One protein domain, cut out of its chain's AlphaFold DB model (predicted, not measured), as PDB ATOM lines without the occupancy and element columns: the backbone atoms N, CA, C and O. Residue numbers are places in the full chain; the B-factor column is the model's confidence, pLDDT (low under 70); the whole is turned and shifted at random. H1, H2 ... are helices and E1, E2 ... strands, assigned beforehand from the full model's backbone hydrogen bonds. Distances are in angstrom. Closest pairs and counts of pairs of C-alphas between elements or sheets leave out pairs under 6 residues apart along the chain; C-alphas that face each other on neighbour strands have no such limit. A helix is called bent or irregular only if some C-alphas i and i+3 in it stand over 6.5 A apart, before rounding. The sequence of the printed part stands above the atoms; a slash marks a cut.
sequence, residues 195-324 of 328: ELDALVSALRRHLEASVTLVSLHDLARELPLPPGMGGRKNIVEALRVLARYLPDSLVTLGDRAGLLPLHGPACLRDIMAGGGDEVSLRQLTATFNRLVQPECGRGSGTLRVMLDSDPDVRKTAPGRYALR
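AT A GLANCE: This is residues 195 to 324 of the 328 residues of an uncharacterized protein of Lentisphaerae bacterium (UniProt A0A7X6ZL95). What shape would one see first? The domain is a rod of two lobes set end to end: H1, H2 and H3 with the hairpin E1 and E2 make one lobe, and H4, H5 and H6 with the hairpin E3 and E4 make the other. The hairpin E1 and E2 lies in the middle of the rod, where H4 follows E2 with no residue between them, and the hairpin E3 and E4 lies at the far end of the second lobe. What are the counts? The printed part has 130 residues, with six named helices and four named strands in the order H1 H2 H3 E1 E2 H4 H5 H6 E3 E4; each sheet is one antiparallel pair, and the class is mostly helix. How large is it? It is compact, with a radius of gyration of the C-alphas of 16.0 A, and spans 54 by 23 by 22 A.

IN THESE COORDINATES: Where are the strands? E3 is residues 313 to 317, 12.4 A long, and E4 is residues 320 to 323, 10.7 A, ending with C-alpha 323 at (-17.425, 2.124, 12.644). E1 is residues 249 to 251, 6.7 A, and E2 is residues 256 to 259, 10.7 A. Where are the helices beside E3 and E4? H4 is residues 260 to 273, 18.9 A, beginning with C-alpha 260 at (-18.036, 21.174, 14.298). H5 is residues 281 to 291, 15.4 A, and H6 is residues 300 to 309, 14.1 A. Where are the other helices? H1 is residues 195 to 208, 19.9 A, beginning with C-alpha 195 at (-26.732, 43.288, 17.303). H2 is residues 216 to 222, 9.9 A, and H3 is residues 232 to 244, 19.0 A.

HOW THE PARTS SIT: How do the strands pair? In the hairpin E3 and E4, antiparallel at 146 degrees, N 314 and O 322 are within hydrogen-bond range at 2.9 A; residues 279 to 280 also pair with residues 320 to 321 of E4, antiparallel. In the hairpin E1 and E2, antiparallel at 165 degrees, N 250 and O 258 are within range at 2.8 A; residues 214 to 215 also pair with residues 256 to 257 of E2, antiparallel. How do H4, H5 and H6 stand? H4 touches H6 about perpendicular at 89 degrees, the closest C-alphas being those of Pro 265 and Met 306, 6.1 A apart. H4 touches H5 with residues 267 to 272 alone, only just about perpendicular at 72 degrees, closest at the C-alphas of Ile 271 and Leu 284, 7.1 A. H5 touches H6 about perpendicular at 77 degrees, closest at the C-alphas of Thr 285 and Ser 300, 5.7 A. How do H1, H2 and H3 stand? H2 touches H3 at a steep tilt of 61 degrees, opposite ways, closest at the C-alphas of Ala 220 and Val 236, 5.8 A. H1 is close to but not clearly touching H2, where the closest C-alphas, those of Leu 203 and Leu 219, are 7.5 A apart. H3 is apart from H4, H5 and H6. What do the helix backbones show? Every O i to N i+4 pair is within hydrogen-bond range in H1, H5 and H6, against 2 of 3 in H2, 7 of 9 in H3 and 8 of 10 in H4. H3 is irregular, with C-alphas 233 and 236 7.6 A apart, and H4 only just so, with C-alphas 262 and 265 7.0 A apart.

THE WHOLE: How far does it reach? The two C-alphas farthest apart, those of Pro 227 and Ala 317, are 53.7 A apart. Is anything missing or long? The printed part has no cut, and no link is long. Where is confidence low? The mean pLDDT of the printed part is 91.6, and one printed residue, Gly 230, is under 70.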
ATOM      1  N   GLU A 195     -25.644  44.092  17.869       90.12
ATOM      2  CA  GLU A 195     -26.732  43.288  17.303       90.12
ATOM      3  C   GLU A 195     -26.216  42.003  16.641       90.12
ATOM      4  O   GLU A 195     -26.847  40.950  16.767       90.12
ATOM      5  N   LEU A 196     -25.073  42.074  15.950       88.62
ATOM      6  CA  LEU A 196     -24.417  40.899  15.373       88.62
ATOM      7  C   LEU A 196     -23.948  39.932  16.460       88.62
ATOM      8  O   LEU A 196     -24.221  38.739  16.353       88.62
ATOM      9  N   ASP A 197     -23.305  40.429  17.514       89.56
ATOM     10  CA  ASP A 197     -22.811  39.610  18.622       89.56
ATOM     11  C   ASP A 197     -23.961  38.918  19.367       89.56
ATOM     12  O   ASP A 197     -23.880  37.725  19.688       89.56
ATOM     13  N   ALA A 198     -25.069  39.633  19.585       90.69
ATOM     14  CA  ALA A 198     -26.283  39.075  20.168       90.69
ATOM     15  C   ALA A 198     -26.894  37.979  19.277       90.69
ATOM     16  O   ALA A 198     -27.256  36.909  19.774       90.69
ATOM     17  N   LEU A 199     -26.969  38.208  17.960       90.25
ATOM     18  CA  LEU A 199     -27.476  37.222  17.006       90.25
ATOM     19  C   LEU A 199     -26.566  35.990  16.912       90.25
ATOM     20  O   LEU A 199     -27.064  34.867  16.897       90.25
ATOM     21  N   VAL A 200     -25.244  36.177  16.896       91.19
ATOM     22  CA  VAL A 200     -24.259  35.086  16.891       91.19
ATOM     23  C   VAL A 200     -24.354  34.263  18.172       91.19
ATOM     24  O   VAL A 200     -24.341  33.035  18.113       91.19
ATOM     25  N   SER A 201     -24.508  34.917  19.320       92.44
ATOM     26  CA  SER A 201     -24.683  34.248  20.610       92.44
ATOM     27  C   SER A 201     -25.995  33.463  20.679       92.44
ATOM     28  O   SER A 201     -26.017  32.339  21.179       92.44
ATOM     29  N   ALA A 202     -27.088  34.015  20.146       92.75
ATOM     30  CA  ALA A 202     -28.356  33.301  20.031       92.75
ATOM     31  C   ALA A 202     -28.227  32.091  19.092       92.75
ATOM     32  O   ALA A 202     -28.593  30.983  19.474       92.75
ATOM     33  N   LEU A 203     -27.627  32.268  17.910       93.50
ATOM     34  CA  LEU A 203     -27.359  31.183  16.967       93.50
ATOM     35  C   LEU A 203     -26.556  30.058  17.629       93.50
ATOM     36  O   LEU A 203     -26.987  28.908  17.592       93.50
ATOM     37  N   ARG A 204     -25.435  30.379  18.287       94.06
ATOM     38  CA  ARG A 204     -24.610  29.394  19.005       94.06
ATOM     39  C   ARG A 204     -25.414  28.621  20.036       94.06
ATOM     40  O   ARG A 204     -25.378  27.399  20.013       94.06
ATOM     41  N   ARG A 205     -26.203  29.311  20.859       94.38
ATOM     42  CA  ARG A 205     -27.037  28.676  21.887       94.38
ATOM     43  C   ARG A 205     -28.014  27.655  21.302       94.38
ATOM     44  O   ARG A 205     -28.156  26.570  21.854       94.38
ATOM     45  N   HIS A 206     -28.673  27.977  20.187       94.31
ATOM     46  CA  HIS A 206     -29.574  27.030  19.519       94.31
ATOM     47  C   HIS A 206     -28.817  25.827  18.936       94.31
ATOM     48  O   HIS A 206     -29.300  24.697  19.022       94.31
ATOM     49  N   LEU A 207     -27.627  26.052  18.370       94.56
ATOM     50  CA  LEU A 207     -26.791  24.968  17.851       94.56
ATOM     51  C   LEU A 207     -26.248  24.069  18.973       94.56
ATOM     52  O   LEU A 207     -26.210  22.861  18.797       94.56
ATOM     53  N   GLU A 208     -25.854  24.629  20.118       95.00
ATOM     54  CA  GLU A 208     -25.369  23.881  21.290       95.00
ATOM     55  C   GLU A 208     -26.471  23.055  21.957       95.00
ATOM     56  O   GLU A 208     -26.212  21.956  22.437       95.00
ATOM     57  N   ALA A 209     -27.704  23.566  21.974       94.06
ATOM     58  CA  ALA A 209     -28.854  22.862  22.537       94.06
ATOM     59  C   ALA A 209     -29.350  21.698  21.659       94.06
ATOM     60  O   ALA A 209     -30.190  20.909  22.095       94.06
ATOM     61  N   SER A 210     -28.865  21.596  20.421       93.00
ATOM     62  CA  SER A 210     -29.325  20.611  19.448       93.00
ATOM     63  C   SER A 210     -28.393  19.404  19.385       93.00
ATOM     64  O   SER A 210     -27.176  19.537  19.369       93.00
ATOM     65  N   VAL A 211     -28.975  18.205  19.303       88.94
ATOM     66  CA  VAL A 211     -28.211  16.950  19.137       88.94
ATOM     67  C   VAL A 211     -27.797  16.734  17.676       88.94
ATOM     68  O   VAL A 211     -26.804  16.075  17.380       88.94
ATOM     69  N   THR A 212     -28.569  17.285  16.740       92.75
ATOM     70  CA  THR A 212     -28.362  17.121  15.296       92.75
ATOM     71  C   THR A 212     -28.267  18.474  14.610       92.75
ATOM     72  O   THR A 212     -28.741  19.475  15.142       92.75
ATOM     73  N   LEU A 213     -27.727  18.488  13.387       94.69
ATOM     74  CA  LEU A 213     -27.675  19.698  12.571       94.69
ATOM     75  C   LEU A 213     -29.059  20.348  12.436       94.69
ATOM     76  O   LEU A 213     -30.027  19.700  12.031       94.69
ATOM     77  N   VAL A 214     -29.140  21.645  12.692       95.81
ATOM     78  CA  VAL A 214     -30.397  22.395  12.694       95.81
ATOM     79  C   VAL A 214     -30.621  23.027  11.330       95.81
ATOM     80  O   VAL A 214     -29.687  23.547  10.722       95.81
ATOM     81  N   SER A 215     -31.854  23.002  10.828       95.56
ATOM     82  CA  SER A 215     -32.197  23.725   9.602       95.56
ATOM     83  C   SER A 215     -32.062  25.233   9.811       95.56
ATOM     84  O   SER A 215     -32.629  25.795  10.750       95.56
ATOM     85  N   LEU A 216     -31.392  25.925   8.886       94.62
ATOM     86  CA  LEU A 216     -31.349  27.389   8.877       94.62
ATOM     87  C   LEU A 216     -32.754  28.001   8.741       94.62
ATOM     88  O   LEU A 216     -32.989  29.102   9.229       94.62
ATOM     89  N   HIS A 217     -33.702  27.284   8.125       93.25
ATOM     90  CA  HIS A 217     -35.101  27.713   8.031       93.25
ATOM     91  C   HIS A 217     -35.860  27.600   9.359       93.25
ATOM     92  O   HIS A 217     -36.824  28.343   9.565       93.25
ATOM     93  N   ASP A 218     -35.472  26.672  10.236       93.12
ATOM     94  CA  ASP A 218     -36.041  26.558  11.584       93.12
ATOM     95  C   ASP A 218     -35.442  27.653  12.479       93.12
ATOM     96  O   ASP A 218     -36.178  28.448  13.062       93.12
ATOM     97  N   LEU A 219     -34.114  27.824  12.441       92.50
ATOM     98  CA  LEU A 219     -33.416  28.912  13.139       92.50
ATOM     99  C   LEU A 219     -33.948  30.298  12.743       92.50
ATOM    100  O   LEU A 219     -34.149  31.158  13.594       92.50
ATOM    101  N   ALA A 220     -34.251  30.509  11.462       91.25
ATOM    102  CA  ALA A 220     -34.871  31.731  10.946       91.25
ATOM    103  C   ALA A 220     -36.223  32.083  11.593       91.25
ATOM    104  O   ALA A 220     -36.623  33.254  11.596       91.25
ATOM    105  N   ARG A 221     -36.961  31.087  12.096       90.12
ATOM    106  CA  ARG A 221     -38.242  31.277  12.791       90.12
ATOM    107  C   ARG A 221     -38.033  31.597  14.267       90.12
ATOM    108  O   ARG A 221     -38.736  32.459  14.793       90.12
ATOM    109  N   GLU A 222     -37.044  30.973  14.890       89.75
ATOM    110  CA  GLU A 222     -36.810  31.037  16.335       89.75
ATOM    111  C   GLU A 222     -35.949  32.225  16.768       89.75
ATOM    112  O   GLU A 222     -36.208  32.828  17.809       89.75
ATOM    113  N   LEU A 223     -34.943  32.586  15.970       89.00
ATOM    114  CA  LEU A 223     -33.983  33.615  16.349       89.00
ATOM    115  C   LEU A 223     -34.624  35.013  16.379       89.00
ATOM    116  O   LEU A 223     -35.492  35.329  15.550       89.00
ATOM    117  N   PRO A 224     -34.182  35.881  17.310       86.12
ATOM    118  CA  PRO A 224     -34.586  37.278  17.309       86.12
ATOM    119  C   PRO A 224     -34.141  37.936  16.001       86.12
ATOM    120  O   PRO A 224     -33.055  37.653  15.497       86.12
ATOM    121  N   LEU A 225     -34.980  38.815  15.450       85.12
ATOM    122  CA  LEU A 225     -34.680  39.552  14.225       85.12
ATOM    123  C   LEU A 225     -34.178  40.957  14.591       85.12
ATOM    124  O   LEU A 225     -34.992  41.778  15.021       85.12
ATOM    125  N   PRO A 226     -32.881  41.262  14.414       85.00
ATOM    126  CA  PRO A 226     -32.382  42.613  14.620       85.00
ATOM    127  C   PRO A 226     -33.051  43.614  13.662       85.00
ATOM    128  O   PRO A 226     -33.312  43.256  12.507       85.00
ATOM    129  N   PRO A 227     -33.264  44.875  14.077       81.19
ATOM    130  CA  PRO A 227     -33.773  45.949  13.218       81.19
ATOM    131  C   PRO A 227     -33.023  46.114  11.888       81.19
ATOM    132  O   PRO A 227     -33.634  46.443  10.870       81.19
ATOM    133  N   GLY A 228     -31.708  45.872  11.882       77.50
ATOM    134  CA  GLY A 228     -30.873  45.941  10.681       77.50
ATOM    135  C   GLY A 228     -31.158  44.847   9.640       77.50
ATOM    136  O   GLY A 228     -30.797  45.005   8.472       77.50
ATOM    137  N   MET A 229     -31.826  43.752  10.010       83.25
ATOM    138  CA  MET A 229     -32.123  42.665   9.077       83.25
ATOM    139  C   MET A 229     -33.297  43.017   8.154       83.25
ATOM    140  O   MET A 229     -34.311  43.576   8.566       83.25
ATOM    141  N   GLY A 230     -33.182  42.646   6.876       69.75
ATOM    142  CA  GLY A 230     -34.120  42.981   5.790       69.75
ATOM    143  C   GLY A 230     -35.506  42.317   5.864       69.75
ATOM    144  O   GLY A 230     -36.189  42.219   4.845       69.75
ATOM    145  N   GLY A 231     -35.922  41.847   7.043       77.06
ATOM    146  CA  GLY A 231     -37.149  41.086   7.275       77.06
ATOM    147  C   GLY A 231     -36.954  39.565   7.215       77.06
ATOM    148  O   GLY A 231     -35.962  39.054   6.695       77.06
ATOM    149  N   ARG A 232     -37.945  38.814   7.718       81.56
ATOM    150  CA  ARG A 232     -37.874  37.340   7.821       81.56
ATOM    151  C   ARG A 232     -37.775  36.606   6.482       81.56
ATOM    152  O   ARG A 232     -37.298  35.482   6.457       81.56
ATOM    153  N   LYS A 233     -38.193  37.214   5.367       78.38
ATOM    154  CA  LYS A 233     -38.178  36.550   4.050       78.38
ATOM    155  C   LYS A 233     -36.765  36.145   3.603       78.38
ATOM    156  O   LYS A 233     -36.614  35.109   2.972       78.38
ATOM    157  N   ASN A 234     -35.756  36.936   3.967       82.00
ATOM    158  CA  ASN A 234     -34.375  36.758   3.504       82.00
ATOM    159  C   ASN A 234     -33.406  36.432   4.656       82.00
ATOM    160  O   ASN A 234     -32.195  36.384   4.461       82.00
ATOM    161  N   ILE A 235     -33.919  36.201   5.871       86.88
ATOM    162  CA  ILE A 235     -33.084  35.945   7.054       86.88
ATOM    163  C   ILE A 235     -32.292  34.637   6.932       86.88
ATOM    164  O   ILE A 235     -31.200  34.542   7.474       86.88
ATOM    165  N   VAL A 236     -32.799  33.650   6.186       90.62
ATOM    166  CA  VAL A 236     -32.091  32.384   5.932       90.62
ATOM    167  C   VAL A 236     -30.771  32.634   5.204       90.62
ATOM    168  O   VAL A 236     -29.758  32.041   5.563       90.62
ATOM    169  N   GLU A 237     -30.750  33.546   4.227       87.69
ATOM    170  CA  GLU A 237     -29.522  33.908   3.511       87.69
ATOM    171  C   GLU A 237     -28.517  34.577   4.451       87.69
ATOM    172  O   GLU A 237     -27.345  34.201   4.469       87.69
ATOM    173  N   ALA A 238     -28.989  35.503   5.291       89.06
ATOM    174  CA  ALA A 238     -28.153  36.146   6.298       89.06
ATOM    175  C   ALA A 238     -27.588  35.122   7.296       89.06
ATOM    176  O   ALA A 238     -26.381  35.096   7.524       89.06
ATOM    177  N   LEU A 239     -28.418  34.218   7.827       91.88
ATOM    178  CA  LEU A 239     -27.976  33.146   8.722       91.88
ATOM    179  C   LEU A 239     -26.984  32.200   8.044       91.88
ATOM    180  O   LEU A 239     -26.027  31.782   8.686       91.88
ATOM    181  N   ARG A 240     -27.153  31.900   6.750       92.31
ATOM    182  CA  ARG A 240     -26.193  31.095   5.983       92.31
ATOM    183  C   ARG A 240     -24.825  31.768   5.926       92.31
ATOM    184  O   ARG A 240     -23.813  31.088   6.066       92.31
ATOM    185  N   VAL A 241     -24.766  33.082   5.696       91.75
ATOM    186  CA  VAL A 241     -23.501  33.840   5.719       91.75
ATOM    187  C   VAL A 241     -22.905  33.836   7.125       91.75
ATOM    188  O   VAL A 241     -21.757  33.436   7.294       91.75
ATOM    189  N   LEU A 242     -23.691  34.217   8.135       90.81
ATOM    190  CA  LEU A 242     -23.229  34.299   9.523       90.81
ATOM    191  C   LEU A 242     -22.688  32.955  10.010       90.81
ATOM    192  O   LEU A 242     -21.561  32.889  10.490       90.81
ATOM    193  N   ALA A 243     -23.456  31.879   9.823       92.62
ATOM    194  CA  ALA A 243     -23.072  30.546  10.251       92.62
ATOM    195  C   ALA A 243     -21.808  30.066   9.536       92.62
ATOM    196  O   ALA A 243     -20.940  29.533  10.209       92.62
ATOM    197  N   ARG A 244     -21.644  30.288   8.222       91.12
ATOM    198  CA  ARG A 244     -20.449  29.839   7.472       91.12
ATOM    199  C   ARG A 244     -19.136  30.437   7.974       91.12
ATOM    200  O   ARG A 244     -18.103  29.788   7.840       91.12
ATOM    201  N   TYR A 245     -19.182  31.647   8.525       88.00
ATOM    202  CA  TYR A 245     -18.002  32.371   9.000       88.00
ATOM    203  C   TYR A 245     -17.795  32.301  10.516       88.00
ATOM    204  O   TYR A 245     -16.887  32.943  11.041       88.00
ATOM    205  N   LEU A 246     -18.589  31.501  11.236       88.75
ATOM    206  CA  LEU A 246     -18.257  31.150  12.614       88.75
ATOM    207  C   LEU A 246     -17.070  30.161  12.624       88.75
ATOM    208  O   LEU A 246     -17.122  29.154  11.920       88.75
ATOM    209  N   PRO A 247     -16.003  30.396  13.415       84.50
ATOM    210  CA  PRO A 247     -14.765  29.605  13.329       84.50
ATOM    211  C   PRO A 247     -14.929  28.087  13.519       84.50
ATOM    212  O   PRO A 247     -14.223  27.276  12.921       84.50
ATOM    213  N   ASP A 248     -15.866  27.694  14.367       90.12
ATOM    214  CA  ASP A 248     -16.127  26.331  14.821       90.12
ATOM    215  C   ASP A 248     -17.462  25.785  14.307       90.12
ATOM    216  O   ASP A 248     -17.894  24.726  14.752       90.12
ATOM    217  N   SER A 249     -18.126  26.470  13.379       93.00
ATOM    218  CA  SER A 249     -19.350  25.956  12.780       93.00
ATOM    219  C   SER A 249     -19.063  25.011  11.614       93.00
ATOM    220  O   SER A 249     -17.951  24.905  11.085       93.00
ATOM    221  N   LEU A 250     -20.123  24.331  11.197       94.44
ATOM    222  CA  LEU A 250     -20.243  23.720   9.891       94.44
ATOM    223  C   LEU A 250     -21.619  24.068   9.319       94.44
ATOM    224  O   LEU A 250     -22.617  24.086  10.041       94.44
ATOM    225  N   VAL A 251     -21.676  24.328   8.017       96.44
ATOM    226  CA  VAL A 251     -22.920  24.559   7.279       96.44
ATOM    227  C   VAL A 251     -22.928  23.629   6.079       96.44
ATOM    228  O   VAL A 251     -21.962  23.596   5.320       96.44
ATOM    229  N   THR A 252     -23.996  22.859   5.906       95.19
ATOM    230  CA  THR A 252     -24.156  21.938   4.778       95.19
ATOM    231  C   THR A 252     -24.638  22.665   3.524       95.19
ATOM    232  O   THR A 252     -25.169  23.777   3.585       95.19
ATOM    233  N   LEU A 253     -24.496  22.030   2.358       91.94
ATOM    234  CA  LEU A 253     -25.094  22.529   1.113       91.94
ATOM    235  C   LEU A 253     -26.634  22.553   1.157       91.94
ATOM    236  O   LEU A 253     -27.250  23.318   0.426       91.94
ATOM    237  N   GLY A 254     -27.247  21.741   2.025       92.06
ATOM    238  CA  GLY A 254     -28.696  21.674   2.240       92.06
ATOM    239  C   GLY A 254     -29.215  22.594   3.349       92.06
ATOM    240  O   GLY A 254     -30.235  22.277   3.952       92.06
ATOM    241  N   ASP A 255     -28.506  23.680   3.668       93.56
ATOM    242  CA  ASP A 255     -28.914  24.678   4.668       93.56
ATOM    243  C   ASP A 255     -29.157  24.124   6.076       93.56
ATOM    244  O   ASP A 255     -30.061  24.564   6.791       93.56
ATOM    245  N   ARG A 256     -28.322  23.177   6.511       95.88
ATOM    246  CA  ARG A 256     -28.264  22.759   7.916       95.88
ATOM    247  C   ARG A 256     -26.973  23.250   8.550       95.88
ATOM    248  O   ARG A 256     -25.913  23.144   7.940       95.88
ATOM    249  N   ALA A 257     -27.057  23.774   9.763       96.75
ATOM    250  CA  ALA A 257     -25.924  24.291  10.514       96.75
ATOM    251  C   ALA A 257     -25.698  23.491  11.797       96.75
ATOM    252  O   ALA A 257     -26.623  22.925  12.376       96.75
ATOM    253  N   GLY A 258     -24.450  23.462  12.243       96.75
ATOM    254  CA  GLY A 258     -24.042  22.870  13.505       96.75
ATOM    255  C   GLY A 258     -22.706  23.432  13.957       96.75
ATOM    256  O   GLY A 258     -22.041  24.166  13.230       96.75
ATOM    257  N   LEU A 259     -22.306  23.061  15.163       96.12
ATOM    258  CA  LEU A 259     -20.945  23.245  15.653       96.12
ATOM    259  C   LEU A 259     -20.115  22.008  15.340       96.12
ATOM    260  O   LEU A 259     -20.508  20.894  15.674       96.12
ATOM    261  N   LEU A 260     -18.966  22.209  14.716       94.44
ATOM    262  CA  LEU A 260     -18.036  21.174  14.298       94.44
ATOM    263  C   LEU A 260     -17.581  20.255  15.446       94.44
ATOM    264  O   LEU A 260     -17.598  19.046  15.223       94.44
ATOM    265  N   PRO A 261     -17.247  20.745  16.659       93.06
ATOM    266  CA  PRO A 261     -16.887  19.859  17.768       93.06
ATOM    267  C   PRO A 261     -18.025  18.931  18.214       93.06
ATOM    268  O   PRO A 261     -17.760  17.816  18.643       93.06
ATOM    269  N   LEU A 262     -19.278  19.383  18.102       93.75
ATOM    270  CA  LEU A 262     -20.453  18.638  18.567       93.75
ATOM    271  C   LEU A 262     -21.031  17.723  17.480       93.75
ATOM    272  O   LEU A 262     -21.351  16.567  17.729       93.75
ATOM    273  N   HIS A 263     -21.148  18.236  16.258       95.50
ATOM    274  CA  HIS A 263     -21.888  17.594  15.171       95.50
ATOM    275  C   HIS A 263     -20.974  16.958  14.120       95.50
ATOM    276  O   HIS A 263     -21.416  16.099  13.360       95.50
ATOM    277  N   GLY A 264     -19.703  17.368  14.057       93.88
ATOM    278  CA  GLY A 264     -18.713  16.811  13.136       93.88
ATOM    279  C   GLY A 264     -18.563  15.289  13.250       93.88
ATOM    280  O   GLY A 264     -18.614  14.634  12.208       93.88
ATOM    281  N   PRO A 265     -18.439  14.710  14.464       94.38
ATOM    282  CA  PRO A 265     -18.351  13.259  14.644       94.38
ATOM    283  C   PRO A 265     -19.549  12.513  14.044       94.38
ATOM    284  O   PRO A 265     -19.367  11.625  13.214       94.38
ATOM    285  N   ALA A 266     -20.777  12.952  14.345       93.00
ATOM    286  CA  ALA A 266     -21.992  12.362  13.783       93.00
ATOM    287  C   ALA A 266     -22.005  12.411  12.243       93.00
ATOM    288  O   ALA A 266     -22.237  11.391  11.601       93.00
ATOM    289  N   CYS A 267     -21.641  13.550  11.642       93.75
ATOM    290  CA  CYS A 267     -21.523  13.670  10.185       93.75
ATOM    291  C   CYS A 267     -20.503  12.687   9.587       93.75
ATOM    292  O   CYS A 267     -20.717  12.154   8.501       93.75
ATOM    293  N   LEU A 268     -19.369  12.466  10.258       94.81
ATOM    294  CA  LEU A 268     -18.356  11.519   9.792       94.81
ATOM    295  C   LEU A 268     -18.858  10.077   9.883       94.81
ATOM    296  O   LEU A 268     -18.625   9.307   8.951       94.81
ATOM    297  N   ARG A 269     -19.590   9.731  10.946       93.81
ATOM    298  CA  ARG A 269     -20.219   8.413  11.087       93.81
ATOM    299  C   ARG A 269     -21.258   8.155  10.002       93.81
ATOM    300  O   ARG A 269     -21.221   7.086   9.399       93.81
ATOM    301  N   ASP A 270     -22.084   9.144   9.669       92.25
ATOM    302  CA  ASP A 270     -23.055   9.040   8.569       92.25
ATOM    303  C   ASP A 270     -22.362   8.774   7.219       92.25
ATOM    304  O   ASP A 270     -22.802   7.936   6.431       92.25
ATOM    305  N   ILE A 271     -21.230   9.441   6.957       93.62
ATOM    306  CA  ILE A 271     -20.426   9.203   5.747       93.62
ATOM    307  C   ILE A 271     -19.845   7.782   5.742       93.62
ATOM    308  O   ILE A 271     -19.821   7.139   4.691       93.62
ATOM    309  N   MET A 272     -19.357   7.297   6.888       93.81
ATOM    310  CA  MET A 272     -18.787   5.952   7.021       93.81
ATOM    311  C   MET A 272     -19.846   4.866   6.839       93.81
ATOM    312  O   MET A 272     -19.608   3.924   6.091       93.81
ATOM    313  N   ALA A 273     -21.030   5.039   7.429       91.00
ATOM    314  CA  ALA A 273     -22.153   4.117   7.277       91.00
ATOM    315  C   ALA A 273     -22.569   3.941   5.804       91.00
ATOM    316  O   ALA A 273     -22.950   2.848   5.394       91.00
ATOM    317  N   GLY A 274     -22.443   4.990   4.981       86.31
ATOM    318  CA  GLY A 274     -22.685   4.916   3.536       86.31
ATOM    319  C   GLY A 274     -21.513   4.385   2.693       86.31
ATOM    320  O   GLY A 274     -21.686   4.168   1.495       86.31
ATOM    321  N   GLY A 275     -20.319   4.221   3.275       73.50
ATOM    322  CA  GLY A 275     -19.064   3.933   2.568       73.50
ATOM    323  C   GLY A 275     -18.578   2.477   2.614       73.50
ATOM    324  O   GLY A 275     -17.582   2.172   1.958       73.50
ATOM    325  N   GLY A 276     -19.264   1.596   3.351       70.69
ATOM    326  CA  GLY A 276     -18.838   0.214   3.622       70.69
ATOM    327  C   GLY A 276     -18.012   0.079   4.910       70.69
ATOM    328  O   GLY A 276     -17.833   1.049   5.643       70.69
ATOM    329  N   ASP A 277     -17.502  -1.128   5.188       81.56
ATOM    330  CA  ASP A 277     -16.876  -1.464   6.481       81.56
ATOM    331  C   ASP A 277     -15.620  -0.639   6.815       81.56
ATOM    332  O   ASP A 277     -15.347  -0.383   7.986       81.56
ATOM    333  N   GLU A 278     -14.845  -0.204   5.815       91.94
ATOM    334  CA  GLU A 278     -13.596   0.534   6.028       91.94
ATOM    335  C   GLU A 278     -13.414   1.669   5.010       91.94
ATOM    336  O   GLU A 278     -13.408   1.452   3.797       91.94
ATOM    337  N   VAL A 279     -13.184   2.892   5.503       94.06
ATOM    338  CA  VAL A 279     -13.059   4.104   4.678       94.06
ATOM    339  C   VAL A 279     -11.728   4.810   4.942       94.06
ATOM    340  O   VAL A 279     -11.278   4.967   6.079       94.06
ATOM    341  N   SER A 280     -11.064   5.269   3.876       95.25
ATOM    342  CA  SER A 280      -9.814   6.028   4.013       95.25
ATOM    343  C   SER A 280     -10.055   7.479   4.445       95.25
ATOM    344  O   SER A 280     -11.002   8.129   4.001       95.25
ATOM    345  N   LEU A 281      -9.131   8.058   5.221       95.75
ATOM    346  CA  LEU A 281      -9.177   9.462   5.654       95.75
ATOM    347  C   LEU A 281      -9.271  10.435   4.473       95.75
ATOM    348  O   LEU A 281      -9.928  11.471   4.563       95.75
ATOM    349  N   ARG A 282      -8.621  10.101   3.352       95.38
ATOM    350  CA  ARG A 282      -8.679  10.896   2.120       95.38
ATOM    351  C   ARG A 282     -10.097  10.921   1.547       95.38
ATOM    352  O   ARG A 282     -10.570  11.995   1.184       95.38
ATOM    353  N   GLN A 283     -10.765   9.768   1.485       95.06
ATOM    354  CA  GLN A 283     -12.159   9.675   1.038       95.06
ATOM    355  C   GLN A 283     -13.105  10.380   2.011       95.06
ATOM    356  O   GLN A 283     -13.947  11.150   1.559       95.06
ATOM    357  N   LEU A 284     -12.926  10.201   3.325       95.12
ATOM    358  CA  LEU A 284     -13.723  10.895   4.345       95.12
ATOM    359  C   LEU A 284     -13.605  12.411   4.216       95.12
ATOM    360  O   LEU A 284     -14.613  13.103   4.144       95.12
ATOM    361  N   THR A 285     -12.379  12.925   4.092       96.69
ATOM    362  CA  THR A 285     -12.129  14.365   3.929       96.69
ATOM    363  C   THR A 285     -12.778  14.902   2.655       96.69
ATOM    364  O   THR A 285     -13.431  15.943   2.683       96.69
ATOM    365  N   ALA A 286     -12.633  14.187   1.536       96.31
ATOM    366  CA  ALA A 286     -13.230  14.591   0.268       96.31
ATOM    367  C   ALA A 286     -14.766  14.565   0.313       96.31
ATOM    368  O   ALA A 286     -15.410  15.468  -0.216       96.31
ATOM    369  N   THR A 287     -15.372  13.556   0.941       95.81
ATOM    370  CA  THR A 287     -16.831  13.471   1.063       95.81
ATOM    371  C   THR A 287     -17.374  14.508   2.034       95.81
ATOM    372  O   THR A 287     -18.304  15.214   1.665       95.81
ATOM    373  N   PHE A 288     -16.753  14.689   3.200       95.81
ATOM    374  CA  PHE A 288     -17.132  15.733   4.150       95.81
ATOM    375  C   PHE A 288     -17.116  17.118   3.487       95.81
ATOM    376  O   PHE A 288     -18.131  17.809   3.478       95.81
ATOM    377  N   ASN A 289     -16.010  17.480   2.825       96.44
ATOM    378  CA  ASN A 289     -15.866  18.780   2.159       96.44
ATOM    379  C   ASN A 289     -16.800  18.973   0.952       96.44
ATOM    380  O   ASN A 289     -17.030  20.111   0.559       96.44
ATOM    381  N   ARG A 290     -17.350  17.900   0.363       95.75
ATOM    382  CA  ARG A 290     -18.401  17.997  -0.669       95.75
ATOM    383  C   ARG A 290     -19.791  18.256  -0.092       95.75
ATOM    384  O   ARG A 290     -20.653  18.719  -0.827       95.75
ATOM    385  N   LEU A 291     -20.032  17.901   1.169       93.69
ATOM    386  CA  LEU A 291     -21.341  18.039   1.815       93.69
ATOM    387  C   LEU A 291     -21.508  19.390   2.516       93.69
ATOM    388  O   LEU A 291     -22.639  19.822   2.756       93.69
ATOM    389  N   VAL A 292     -20.398  20.054   2.841       95.25
ATOM    390  CA  VAL A 292     -20.379  21.363   3.497       95.25
ATOM    391  C   VAL A 292     -20.097  22.500   2.525       95.25
ATOM    392  O   VAL A 292     -19.567  22.307   1.433       95.25
ATOM    393  N   GLN A 293     -20.466  23.707   2.941       93.62
ATOM    394  CA  GLN A 293     -20.095  24.942   2.266       93.62
ATOM    395  C   GLN A 293     -18.560  25.086   2.229       93.62
ATOM    396  O   GLN A 293     -17.900  24.663   3.186       93.62
ATOM    397  N   PRO A 294     -17.971  25.687   1.177       90.25
ATOM    398  CA  PRO A 294     -16.516  25.759   1.009       90.25
ATOM    399  C   PRO A 294     -15.765  26.340   2.216       90.25
ATOM    400  O   PRO A 294     -14.719  25.820   2.601       90.25
ATOM    401  N   GLU A 295     -16.320  27.368   2.859       90.38
ATOM    402  CA  GLU A 295     -15.750  28.034   4.040       90.38
ATOM    403  C   GLU A 295     -15.736  27.122   5.282       90.38
ATOM    404  O   GLU A 295     -14.894  27.247   6.173       90.38
ATOM    405  N   CYS A 296     -16.649  26.152   5.327       93.25
ATOM    406  CA  CYS A 296     -16.753  25.146   6.380       93.25
ATOM    407  C   CYS A 296     -15.887  23.906   6.112       93.25
ATOM    408  O   CYS A 296     -15.849  22.997   6.943       93.25
ATOM    409  N   GLY A 297     -15.178  23.854   4.979       92.25
ATOM    410  CA  GLY A 297     -14.280  22.754   4.649       92.25
ATOM    411  C   GLY A 297     -13.188  22.566   5.706       92.25
ATOM    412  O   GLY A 297     -12.721  23.520   6.334       92.25
ATOM    413  N   ARG A 298     -12.772  21.317   5.929       94.00
ATOM    414  CA  ARG A 298     -11.746  20.957   6.915       94.00
ATOM    415  C   ARG A 298     -10.667  20.075   6.308       94.00
ATOM    416  O   ARG A 298     -10.897  19.277   5.400       94.00
ATOM    417  N   GLY A 299      -9.453  20.251   6.820       94.06
ATOM    418  CA  GLY A 299      -8.314  19.420   6.459       94.06
ATOM    419  C   GLY A 299      -8.388  18.046   7.123       94.06
ATOM    420  O   GLY A 299      -9.009  17.871   8.172       94.06
ATOM    421  N   SER A 300      -7.671  17.082   6.547       94.00
ATOM    422  CA  SER A 300      -7.582  15.715   7.073       94.00
ATOM    423  C   SER A 300      -7.065  15.654   8.514       94.00
ATOM    424  O   SER A 300      -7.476  14.781   9.269       94.00
ATOM    425  N   GLY A 301      -6.202  16.593   8.919       95.62
ATOM    426  CA  GLY A 301      -5.705  16.697  10.292       95.62
ATOM    427  C   GLY A 301      -6.815  16.960  11.312       95.62
ATOM    428  O   GLY A 301      -6.866  16.277  12.330       95.62
ATOM    429  N   THR A 302      -7.726  17.890  11.017       95.00
ATOM    430  CA  THR A 302      -8.871  18.215  11.881       95.00
ATOM    431  C   THR A 302      -9.836  17.041  11.988       95.00
ATOM    432  O   THR A 302     -10.226  16.667  13.089       95.00
ATOM    433  N   LEU A 303     -10.181  16.426  10.852       95.56
ATOM    434  CA  LEU A 303     -11.104  15.291  10.838       95.56
ATOM    435  C   LEU A 303     -10.504  14.067  11.534       95.56
ATOM    436  O   LEU A 303     -11.207  13.371  12.253       95.56
ATOM    437  N   ARG A 304      -9.192  13.839  11.396       95.75
ATOM    438  CA  ARG A 304      -8.483  12.796  12.146       95.75
ATOM    439  C   ARG A 304      -8.626  12.979  13.654       95.75
ATOM    440  O   ARG A 304      -8.920  12.007  14.327       95.75
ATOM    441  N   VAL A 305      -8.445  14.197  14.172       95.50
ATOM    442  CA  VAL A 305      -8.593  14.460  15.617       95.50
ATOM    443  C   VAL A 305      -9.999  14.096  16.101       95.50
ATOM    444  O   VAL A 305     -10.131  13.506  17.168       95.50
ATOM    445  N   MET A 306     -11.033  14.390  15.309       95.12
ATOM    446  CA  MET A 306     -12.412  14.006  15.635       95.12
ATOM    447  C   MET A 306     -12.597  12.491  15.625       95.12
ATOM    448  O   MET A 306     -13.126  11.955  16.588       95.12
ATOM    449  N   LEU A 307     -12.121  11.809  14.580       94.75
ATOM    450  CA  LEU A 307     -12.218  10.349  14.456       94.75
ATOM    451  C   LEU A 307     -11.475   9.622  15.581       94.75
ATOM    452  O   LEU A 307     -11.991   8.656  16.123       94.75
ATOM    453  N   ASP A 308     -10.278  10.093  15.939       93.94
ATOM    454  CA  ASP A 308      -9.469   9.507  17.012       93.94
ATOM    455  C   ASP A 308     -10.097   9.741  18.405       93.94
ATOM    456  O   ASP A 308      -9.778   9.015  19.345       93.94
ATOM    457  N   SER A 309     -10.983  10.737  18.539       94.06
ATOM    458  CA  SER A 309     -11.686  11.068  19.790       94.06
ATOM    459  C   SER A 309     -13.110  10.498  19.862       94.06
ATOM    460  O   SER A 309     -13.748  10.608  20.907       94.06
ATOM    461  N   ASP A 310     -13.628   9.923  18.772       94.06
ATOM    462  CA  ASP A 310     -14.992   9.394  18.693       94.06
ATOM    463  C   ASP A 310     -15.027   7.934  19.194       94.06
ATOM    464  O   ASP A 310     -14.354   7.074  18.613       94.06
ATOM    465  N   PRO A 311     -15.792   7.618  20.259       92.88
ATOM    466  CA  PRO A 311     -15.847   6.270  20.819       92.88
ATOM    467  C   PRO A 311     -16.446   5.233  19.860       92.88
ATOM    468  O   PRO A 311     -16.109   4.057  19.983       92.88
ATOM    469  N   ASP A 312     -17.271   5.647  18.897       93.81
ATOM    470  CA  ASP A 312     -17.953   4.754  17.951       93.81
ATOM    471  C   ASP A 312     -17.102   4.470  16.705       93.81
ATOM    472  O   ASP A 312     -17.494   3.706  15.820       93.81
ATOM    473  N   VAL A 313     -15.919   5.079  16.616       93.81
ATOM    474  CA  VAL A 313     -14.984   4.909  15.509       93.81
ATOM    475  C   VAL A 313     -13.774   4.108  15.988       93.81
ATOM    476  O   VAL A 313     -13.316   4.194  17.132       93.81
ATOM    477  N   ARG A 314     -13.236   3.272  15.101       93.94
ATOM    478  CA  ARG A 314     -11.954   2.597  15.309       93.94
ATOM    479  C   ARG A 314     -11.035   2.814  14.121       93.94
ATOM    480  O   ARG A 314     -11.453   2.793  12.965       93.94
ATOM    481  N   LYS A 315      -9.751   2.978  14.418       93.75
ATOM    482  CA  LYS A 315      -8.692   3.020  13.415       93.75
ATOM    483  C   LYS A 315      -8.247   1.598  13.091       93.75
ATOM    484  O   LYS A 315      -7.766   0.888  13.969       93.75
ATOM    485  N   THR A 316      -8.403   1.191  11.839       92.19
ATOM    486  CA  THR A 316      -8.104  -0.172  11.361       92.19
ATOM    487  C   THR A 316      -6.695  -0.288  10.784       92.19
ATOM    488  O   THR A 316      -6.050  -1.323  10.916       92.19
ATOM    489  N   ALA A 317      -6.189   0.788  10.175       91.69
ATOM    490  CA  ALA A 317      -4.853   0.871   9.583       91.69
ATOM    491  C   ALA A 317      -4.389   2.343   9.491       91.69
ATOM    492  O   ALA A 317      -5.164   3.266   9.780       91.69
ATOM    493  N   PRO A 318      -3.133   2.631   9.087       91.75
ATOM    494  CA  PRO A 318      -2.687   4.002   8.850       91.75
ATOM    495  C   PRO A 318      -3.605   4.749   7.868       91.75
ATOM    496  O   PRO A 318      -3.653   4.455   6.678       91.75
ATOM    497  N   GLY A 319      -4.346   5.736   8.386       92.06
ATOM    498  CA  GLY A 319      -5.270   6.549   7.595       92.06
ATOM    499  C   GLY A 319      -6.560   5.840   7.179       92.06
ATOM    500  O   GLY A 319      -7.200   6.314   6.241       92.06
ATOM    501  N   ARG A 320      -6.947   4.745   7.842       94.81
ATOM    502  CA  ARG A 320      -8.207   4.033   7.597       94.81
ATOM    503  C   ARG A 320      -9.013   3.862   8.880       94.81
ATOM    504  O   ARG A 320      -8.437   3.625   9.945       94.81
ATOM    505  N   TYR A 321     -10.325   4.019   8.750       95.81
ATOM    506  CA  TYR A 321     -11.267   4.026   9.860       95.81
ATOM    507  C   TYR A 321     -12.493   3.186   9.515       95.81
ATOM    508  O   TYR A 321     -12.916   3.142   8.358       95.81
ATOM    509  N   ALA A 322     -13.070   2.570  10.537       94.25
ATOM    510  CA  ALA A 322     -14.307   1.803  10.484       94.25
ATOM    511  C   ALA A 322     -15.205   2.208  11.657       94.25
ATOM    512  O   ALA A 322     -14.700   2.636  12.700       94.25
ATOM    513  N   LEU A 323     -16.521   2.065  11.498       94.25
ATOM    514  CA  LEU A 323     -17.425   2.124  12.644       94.25
ATOM    515  C   LEU A 323     -17.147   0.907  13.536       94.25
ATOM    516  O   LEU A 323     -16.791  -0.174  13.049       94.25
ATOM    517  N   ARG A 324     -17.253   1.080  14.850       90.75
ATOM    518  CA  ARG A 324     -17.279  -0.059  15.765       90.75
ATOM    519  C   ARG A 324     -18.593  -0.796  15.539       90.75
ATOM    520  O   ARG A 324     -19.651  -0.177  15.500       90.75
TER     521      ARG A 324